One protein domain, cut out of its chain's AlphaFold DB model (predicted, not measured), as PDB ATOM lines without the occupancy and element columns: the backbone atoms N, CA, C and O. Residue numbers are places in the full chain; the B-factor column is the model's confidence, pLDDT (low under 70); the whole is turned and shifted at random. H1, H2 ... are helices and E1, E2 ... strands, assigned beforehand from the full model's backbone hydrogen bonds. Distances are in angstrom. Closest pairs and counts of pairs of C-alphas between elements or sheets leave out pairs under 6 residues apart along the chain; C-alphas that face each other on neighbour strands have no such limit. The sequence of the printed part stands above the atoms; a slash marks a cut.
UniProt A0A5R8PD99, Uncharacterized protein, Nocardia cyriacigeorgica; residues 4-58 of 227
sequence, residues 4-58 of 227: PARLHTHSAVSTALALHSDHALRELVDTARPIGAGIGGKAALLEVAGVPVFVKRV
ATOM      1  N   PRO A   4      41.357  65.217   4.343       91.19
ATOM      2  CA  PRO A   4      40.943  64.743   5.665       91.19
ATOM      3  C   PRO A   4      41.182  65.766   6.780       91.19
ATOM      4  O   PRO A   4      40.291  65.995   7.592       91.19
ATOM      5  N   ALA A   5      42.334  66.448   6.777       86.62
ATOM      6  CA  ALA A   5      42.634  67.476   7.775       86.62
ATOM      7  C   ALA A   5      41.646  68.651   7.700       86.62
ATOM      8  O   ALA A   5      41.154  69.107   8.725       86.62
ATOM      9  N   ARG A   6      41.288  69.102   6.487       88.06
ATOM     10  CA  ARG A   6      40.282  70.166   6.298       88.06
ATOM     11  C   ARG A   6      38.902  69.766   6.821       88.06
ATOM     12  O   ARG A   6      38.236  70.593   7.433       88.06
ATOM     13  N   LEU A   7      38.481  68.521   6.584       89.19
ATOM     14  CA  LEU A   7      37.199  68.006   7.077       89.19
ATOM     15  C   LEU A   7      37.178  67.912   8.605       89.19
ATOM     16  O   LEU A   7      36.181  68.280   9.218       89.19
ATOM     17  N   HIS A   8      38.286  67.484   9.214       92.62
ATOM     18  CA  HIS A   8      38.421  67.442  10.666       92.62
ATOM     19  C   HIS A   8      38.334  68.847  11.282       92.62
ATOM     20  O   HIS A   8      37.517  69.065  12.172       92.62
ATOM     21  N   THR A   9      39.093  69.818  10.755       90.56
ATOM     22  CA  THR A   9      39.027  71.225  11.191       90.56
ATOM     23  C   THR A   9      37.617  71.795  11.048       90.56
ATOM     24  O   THR A   9      37.101  72.382  11.995       90.56
ATOM     25  N   HIS A  10      36.964  71.586   9.899       87.50
ATOM     26  CA  HIS A  10      35.582  72.021   9.686       87.50
ATOM     27  C   HIS A  10      34.631  71.412  10.720       87.50
ATOM     28  O   HIS A  10      33.844  72.133  11.324       87.50
ATOM     29  N   SER A  11      34.704  70.095  10.944       92.44
ATOM     30  CA  SER A  11      33.827  69.416  11.900       92.44
ATOM     31  C   SER A  11      34.049  69.917  13.325       92.44
ATOM     32  O   SER A  11      33.075  70.140  14.030       92.44
ATOM     33  N   ALA A  12      35.301  70.129  13.743       95.00
ATOM     34  CA  ALA A  12      35.617  70.641  15.074       95.00
ATOM     35  C   ALA A  12      35.055  72.056  15.288       95.00
ATOM     36  O   ALA A  12      34.361  72.293  16.275       95.00
ATOM     37  N   VAL A  13      35.288  72.969  14.337       93.75
ATOM     38  CA  VAL A  13      34.778  74.349  14.404       93.75
ATOM     39  C   VAL A  13      33.250  74.376  14.346       93.75
ATOM     40  O   VAL A  13      32.623  75.038  15.166       93.75
ATOM     41  N   SER A  14      32.639  73.629  13.422       90.44
ATOM     42  CA  SER A  14      31.181  73.569  13.272       90.44
ATOM     43  C   SER A  14      30.502  73.026  14.527       90.44
ATOM     44  O   SER A  14      29.504  73.595  14.959       90.44
ATOM     45  N   THR A  15      31.033  71.954  15.124       94.69
ATOM     46  CA  THR A  15      30.498  71.400  16.374       94.69
ATOM     47  C   THR A  15      30.667  72.386  17.524       94.69
ATOM     48  O   THR A  15      29.726  72.598  18.278       94.69
ATOM     49  N   ALA A  16      31.836  73.023  17.648       94.06
ATOM     50  CA  ALA A  16      32.069  74.011  18.695       94.06
ATOM     51  C   ALA A  16      31.084  75.184  18.590       94.06
ATOM     52  O   ALA A  16      30.463  75.528  19.589       94.06
ATOM     53  N   LEU A  17      30.877  75.745  17.393       92.69
ATOM     54  CA  LEU A  17      29.901  76.818  17.171       92.69
ATOM     55  C   LEU A  17      28.468  76.371  17.483       92.69
ATOM     56  O   LEU A  17      27.749  77.098  18.158       92.69
ATOM     57  N   ALA A  18      28.071  75.170  17.054       91.38
ATOM     58  CA  ALA A  18      26.723  74.640  17.281       91.38
ATOM     59  C   ALA A  18      26.392  74.392  18.766       91.38
ATOM     60  O   ALA A  18      25.220  74.306  19.122       91.38
ATOM     61  N   LEU A  19      27.408  74.258  19.627       94.75
ATOM     62  CA  LEU A  19      27.240  74.076  21.071       94.75
ATOM     63  C   LEU A  19      27.130  75.397  21.848       94.75
ATOM     64  O   LEU A  19      26.810  75.364  23.036       94.75
ATOM     65  N   HIS A  20      27.404  76.545  21.224       92.81
ATOM     66  CA  HIS A  20      27.245  77.836  21.891       92.81
ATOM     67  C   HIS A  20      25.779  78.279  21.870       92.81
ATOM     68  O   HIS A  20      25.086  78.142  20.865       92.81
ATOM     69  N   SER A  21      25.322  78.867  22.976       91.81
ATOM     70  CA  SER A  21      24.089  79.654  22.984       91.81
ATOM     71  C   SER A  21      24.309  81.001  22.291       91.81
ATOM     72  O   SER A  21      25.441  81.473  22.198       91.81
ATOM     73  N   ASP A  22      23.231  81.676  21.890       86.00
ATOM     74  CA  ASP A  22      23.317  83.028  21.312       86.00
ATOM     75  C   ASP A  22      24.030  84.021  22.242       86.00
ATOM     76  O   ASP A  22      24.792  84.874  21.785       86.00
ATOM     77  N   HIS A  23      23.839  83.883  23.560       87.88
ATOM     78  CA  HIS A  23      24.560  84.673  24.559       87.88
ATOM     79  C   HIS A  23      26.066  84.404  24.506       87.88
ATOM     80  O   HIS A  23      26.859  85.338  24.420       87.88
ATOM     81  N   ALA A  24      26.461  83.128  24.518       90.06
ATOM     82  CA  ALA A  24      27.866  82.742  24.474       90.06
ATOM     83  C   ALA A  24      28.526  83.148  23.144       90.06
ATOM     84  O   ALA A  24      29.663  83.612  23.142       90.06
ATOM     85  N   LEU A  25      27.809  83.042  22.017       89.31
ATOM     86  CA  LEU A  25      28.273  83.549  20.722       89.31
ATOM     87  C   LEU A  25      28.464  85.067  20.750       89.31
ATOM     88  O   LEU A  25      29.459  85.562  20.225       89.31
ATOM     89  N   ARG A  26      27.547  85.815  21.372       87.38
ATOM     90  CA  ARG A  26      27.677  87.269  21.492       87.38
ATOM     91  C   ARG A  26      28.904  87.660  22.318       87.38
ATOM     92  O   ARG A  26      29.684  88.481  21.845       87.38
ATOM     93  N   GLU A  27      29.128  87.034  23.471       89.81
ATOM     94  CA  GLU A  27      30.335  87.277  24.279       89.81
ATOM     95  C   GLU A  27      31.623  86.941  23.513       89.81
ATOM     96  O   GLU A  27      32.581  87.718  23.509       89.81
ATOM     97  N   LEU A  28      31.635  85.815  22.794       90.00
ATOM     98  CA  LEU A  28      32.760  85.416  21.947       90.00
ATOM     99  C   LEU A  28      33.067  86.479  20.876       90.00
ATOM    100  O   LEU A  28      34.222  86.832  20.648       90.00
ATOM    101  N   VAL A  29      32.032  87.021  20.231       88.56
ATOM    102  CA  VAL A  29      32.165  88.054  19.195       88.56
ATOM    103  C   VAL A  29      32.549  89.419  19.778       88.56
ATOM    104  O   VAL A  29      33.281  90.167  19.130       88.56
ATOM    105  N   ASP A  30      32.096  89.759  20.983       87.31
ATOM    106  CA  ASP A  30      32.437  91.027  21.640       87.31
ATOM    107  C   ASP A  30      33.887  91.060  22.148       87.31
ATOM    108  O   ASP A  30      34.490  92.132  22.203       87.31
ATOM    109  N   THR A  31      34.486  89.898  22.430       87.31
ATOM    110  CA  THR A  31      35.916  89.777  22.771       87.31
ATOM    111  C   THR A  31      36.835  89.614  21.551       87.31
ATOM    112  O   THR A  31      38.061  89.616  21.692       87.31
ATOM    113  N   ALA A  32      36.272  89.488  20.344       89.75
ATOM    114  CA  ALA A  32      37.034  89.263  19.123       89.75
ATOM    115  C   ALA A  32      37.936  90.458  18.778       89.75
ATOM    116  O   ALA A  32      37.530  91.619  18.853       89.75
ATOM    117  N   ARG A  33      39.164  90.180  18.324       89.81
ATOM    118  CA  ARG A  33      40.128  91.214  17.936       89.81
ATOM    119  C   ARG A  33      39.680  91.876  16.630       89.81
ATOM    120  O   ARG A  33      39.697  91.200  15.598       89.81
ATOM    121  N   PRO A  34      39.373  93.185  16.604       86.12
ATOM    122  CA  PRO A  34      39.040  93.871  15.362       86.12
ATOM    123  C   PRO A  34      40.229  93.852  14.398       86.12
ATOM    124  O   PRO A  34      41.367  94.109  14.797       86.12
ATOM    125  N   ILE A  35      39.964  93.556  13.127       84.25
ATOM    126  CA  ILE A  35      40.980  93.565  12.062       84.25
ATOM    127  C   ILE A  35      40.681  94.573  10.951       84.25
ATOM    128  O   ILE A  35      41.553  94.854  10.135       84.25
ATOM    129  N   GLY A  36      39.477  95.143  10.931       70.75
ATOM    130  CA  GLY A  36      39.112  96.225  10.027       70.75
ATOM    131  C   GLY A  36      37.610  96.474  10.004       70.75
ATOM    132  O   GLY A  36      36.826  95.682  10.521       70.75
ATOM    133  N   ALA A  37      37.212  97.572   9.381       62.56
ATOM    134  CA  ALA A  37      35.836  97.819   8.977       62.56
ATOM    135  C   ALA A  37      35.808  97.910   7.452       62.56
ATOM    136  O   ALA A  37      36.752  98.412   6.836       62.56
ATOM    137  N   GLY A  38      34.760  97.370   6.843       57.09
ATOM    138  CA  GLY A  38      34.579  97.410   5.403       57.09
ATOM    139  C   GLY A  38      33.107  97.422   5.037       57.09
ATOM    140  O   GLY A  38      32.235  97.567   5.884       57.09
ATOM    141  N   ILE A  39      32.861  97.220   3.753       49.22
ATOM    142  CA  ILE A  39      31.569  97.376   3.087       49.22
ATOM    143  C   ILE A  39      30.395  96.670   3.798       49.22
ATOM    144  O   ILE A  39      29.315  97.233   3.878       49.22
ATOM    145  N   GLY A  40      30.606  95.480   4.372       55.84
ATOM    146  CA  GLY A  40      29.558  94.767   5.120       55.84
ATOM    147  C   GLY A  40      29.732  94.784   6.643       55.84
ATOM    148  O   GLY A  40      29.408  93.800   7.302       55.84
ATOM    149  N   GLY A  41      30.317  95.843   7.198       66.44
ATOM    150  CA  GLY A  41      30.463  96.033   8.640       66.44
ATOM    151  C   GLY A  41      31.833  95.652   9.205       66.44
ATOM    152  O   GLY A  41      32.852  95.606   8.502       66.44
ATOM    153  N   LYS A  42      31.877  95.422  10.522       71.06
ATOM    154  CA  LYS A  42      33.125  95.233  11.280       71.06
ATOM    155  C   LYS A  42      33.630  93.800  11.141       71.06
ATOM    156  O   LYS A  42      32.900  92.846  11.401       71.06
ATOM    157  N   ALA A  43      34.897  93.658  10.778       76.69
ATOM    158  CA  ALA A  43      35.597  92.387  10.706       76.69
ATOM    159  C   ALA A  43      36.486  92.184  11.938       76.69
ATOM    160  O   ALA A  43      37.213  93.089  12.361       76.69
ATOM    161  N   ALA A  44      36.470  90.973  12.479       85.94
ATOM    162  CA  ALA A  44      37.272  90.576  13.626       85.94
ATOM    163  C   ALA A  44      37.856  89.168  13.441       85.94
ATOM    164  O   ALA A  44      37.377  88.376  12.629       85.94
ATOM    165  N   LEU A  45      38.905  88.866  14.200       88.75
ATOM    166  CA  LEU A  45      39.448  87.521  14.362       88.75
ATOM    167  C   LEU A  45      39.178  87.034  15.778       88.75
ATOM    168  O   LEU A  45      39.378  87.772  16.745       88.75
ATOM    169  N   LEU A  46      38.792  85.770  15.892       92.56
ATOM    170  CA  LEU A  46      38.699  85.061  17.162       92.56
ATOM    171  C   LEU A  46      39.112  83.602  16.978       92.56
ATOM    172  O   LEU A  46      39.221  83.131  15.850       92.56
ATOM    173  N   GLU A  47      39.348  82.886  18.070       93.00
ATOM    174  CA  GLU A  47      39.602  81.446  18.010       93.00
ATOM    175  C   GLU A  47      38.361  80.635  18.376       93.00
ATOM    176  O   GLU A  47      37.686  80.920  19.362       93.00
ATOM    177  N   VAL A  48      38.097  79.581  17.604       92.12
ATOM    178  CA  VAL A  48      37.087  78.563  17.904       92.12
ATOM    179  C   VAL A  48      37.756  77.200  17.857       92.12
ATOM    180  O   VAL A  48      38.304  76.820  16.827       92.12
ATOM    181  N   ALA A  49      37.718  76.457  18.965       91.81
ATOM    182  CA  ALA A  49      38.365  75.145  19.077       91.81
ATOM    183  C   ALA A  49      39.859  75.154  18.669       91.81
ATOM    184  O   ALA A  49      40.336  74.223  18.021       91.81
ATOM    185  N   GLY A  50      40.588  76.224  19.022       90.94
ATOM    186  CA  GLY A  50      42.004  76.412  18.666       90.94
ATOM    187  C   GLY A  50      42.250  76.702  17.181       90.94
ATOM    188  O   GLY A  50      43.358  76.506  16.686       90.94
ATOM    189  N   VAL A  51      41.205  77.096  16.446       92.25
ATOM    190  CA  VAL A  51      41.279  77.468  15.033       92.25
ATOM    191  C   VAL A  51      40.944  78.953  14.898       92.25
ATOM    192  O   VAL A  51      39.877  79.367  15.358       92.25
ATOM    193  N   PRO A  52      41.787  79.763  14.237       90.38
ATOM    194  CA  PRO A  52      41.455  81.151  13.953       90.38
ATOM    195  C   PRO A  52      40.290  81.226  12.959       90.38
ATOM    196  O   PRO A  52      40.346  80.674  11.858       90.38
ATOM    197  N   VAL A  53      39.239  81.941  13.348       88.38
ATOM    198  CA  VAL A  53      38.022  82.179  12.575       88.38
ATOM    199  C   VAL A  53      37.871  83.676  12.316       88.38
ATOM    200  O   VAL A  53      38.043  84.514  13.203       88.38
ATOM    201  N   PHE A  54      37.541  84.006  11.071       84.50
ATOM    202  CA  PHE A  54      37.129  85.343  10.666       84.50
ATOM    203  C   PHE A  54      35.649  85.546  10.988       84.50
ATOM    204  O   PHE A  54      34.814  84.730  10.599       84.50
ATOM    205  N   VAL A  55      35.325  86.656  11.646       82.56
ATOM    206  CA  VAL A  55      33.953  87.044  11.966       82.56
ATOM    207  C   VAL A  55      33.626  88.379  11.332       82.56
ATOM    208  O   VAL A  55      34.418  89.319  11.373       82.56
ATOM    209  N   LYS A  56      32.417  88.460  10.785       73.44
ATOM    210  CA  LYS A  56      31.843  89.674  10.225       73.44
ATOM    211  C   LYS A  56      30.591  90.041  11.011       73.44
ATOM    212  O   LYS A  56      29.654  89.252  11.078       73.44
ATOM    213  N   ARG A  57      30.593  91.225  11.622       74.31
ATOM    214  CA  ARG A  57      29.438  91.799  12.317       74.31
ATOM    215  C   ARG A  57      28.686  92.695  11.346       74.31
ATOM    216  O   ARG A  57      29.207  93.743  10.962       74.31
ATOM    217  N   VAL A  58      27.481  92.272  10.985       69.75
ATOM    218  CA  VAL A  58      26.559  93.041  10.144       69.75
ATOM    219  C   VAL A  58      25.625  93.837  11.067       69.75
ATOM    220  O   VAL A  58      25.083  93.244  12.005       69.75
TER     221      VAL A  58
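What this domain is: This is residues 4 to 58 of the 227 residues of an uncharacterized protein of Nocardia cyriacigeorgica (UniProt A0A5R8PD99). A narrow ribbon of three antiparallel strands, E1, E2 and E3, has the helix H1 at the end where E2 turns into E3, while the shorter helix H2 makes an arch with H1 and grazes the sheet with its residues 28 to 30. The hairpin turn between E1 and E2 lies at the far end of the ribbon from H1, and E2 bends on its way between the two ends. The printed part has 55 residues with two named helices followed by three named strands, in the order H1, H2, E1, E2, E3 along the chain and E1, E2, E3 across the sheet. The class is mixed, helices and strands. The whole is only just compact, close to loose, with a radius of gyration of the C-alphas of 12.0 A and spans of 34 by 24 by 16 A.

Where its parts are: H1 takes residues 4 to 18 and begins at C-alpha 4, (40.943, 64.743, 5.665); it is the longest helix, 20.9 A from first to last C-alpha. H2, residues 22 to 30, measures 12.1 A. The strand E1 is residues 33 to 38, 15.0 A long from C-alpha 33 at (40.128, 91.214, 17.936). E2, residues 41 to 48, is the longest strand by residues and measures 20.9 A; it bends by 52 degrees at residue 45. E3, residues 51 to 57, measures 18.8 A and ends at C-alpha 57, (29.438, 91.799, 12.317).

How they stand to each other: E1, E2 and E3 form a meander, each strand the antiparallel neighbour of the one before, with E2 as the inner strand and E1 and E3 as edge strands. E1 and E2 are a hairpin, with an angle of 150 degrees between their N-to-C directions. In this pair N 35 and O 43 are 2.9 A apart, and N 43 and O 36 are 2.8 A apart, both within hydrogen-bond range. E2 and E3 are a second hairpin, at 156 degrees, where N 44 and O 55 are 2.9 A apart and N 53 and O 46 are 2.8 A apart, again within range. H1 is on the sheet through its residues 9 to 17, and the two make two layers, one of helix and one of strands. The closest C-alphas of H1 and E2 are those of Val 13 and Val 48, 5.9 A apart; those of H1 and E3 are of Val 13 and Val 51, 7.2 A apart. H2 is on the sheet too, but only grazes it with its residues 28 to 30. Its closest C-alphas to E2 are those of Val 29 and Leu 46, 7.5 A apart, and to E3 those of Val 29 and Val 55, also 7.5 A apart. H1 and H2 are close but not clearly touching, with the closest C-alphas, of Leu 17 and Leu 25, 7.8 A apart. They run opposite ways at a steep tilt of 67 degrees, only just short of about perpendicular. In H1 and H2 every O i to N i+4 pair is within hydrogen-bond range.

The domain as a whole: The two C-alphas farthest apart are those of Pro 4 and Ile 39, at 34.1 A, and the first and last printed C-alphas, of Pro 4 and Val 58, are 32.1 A apart. The printed part has no cut, and the links H1 to H2, H2 to E1, E1 to E2 and E2 to E3 are tight. The mean pLDDT of the printed part is 85.2. Six printed residues are under 70, namely residues 37 to 41 and residue 58; of these, 37 and 38 belong to E1 and 41 to E2.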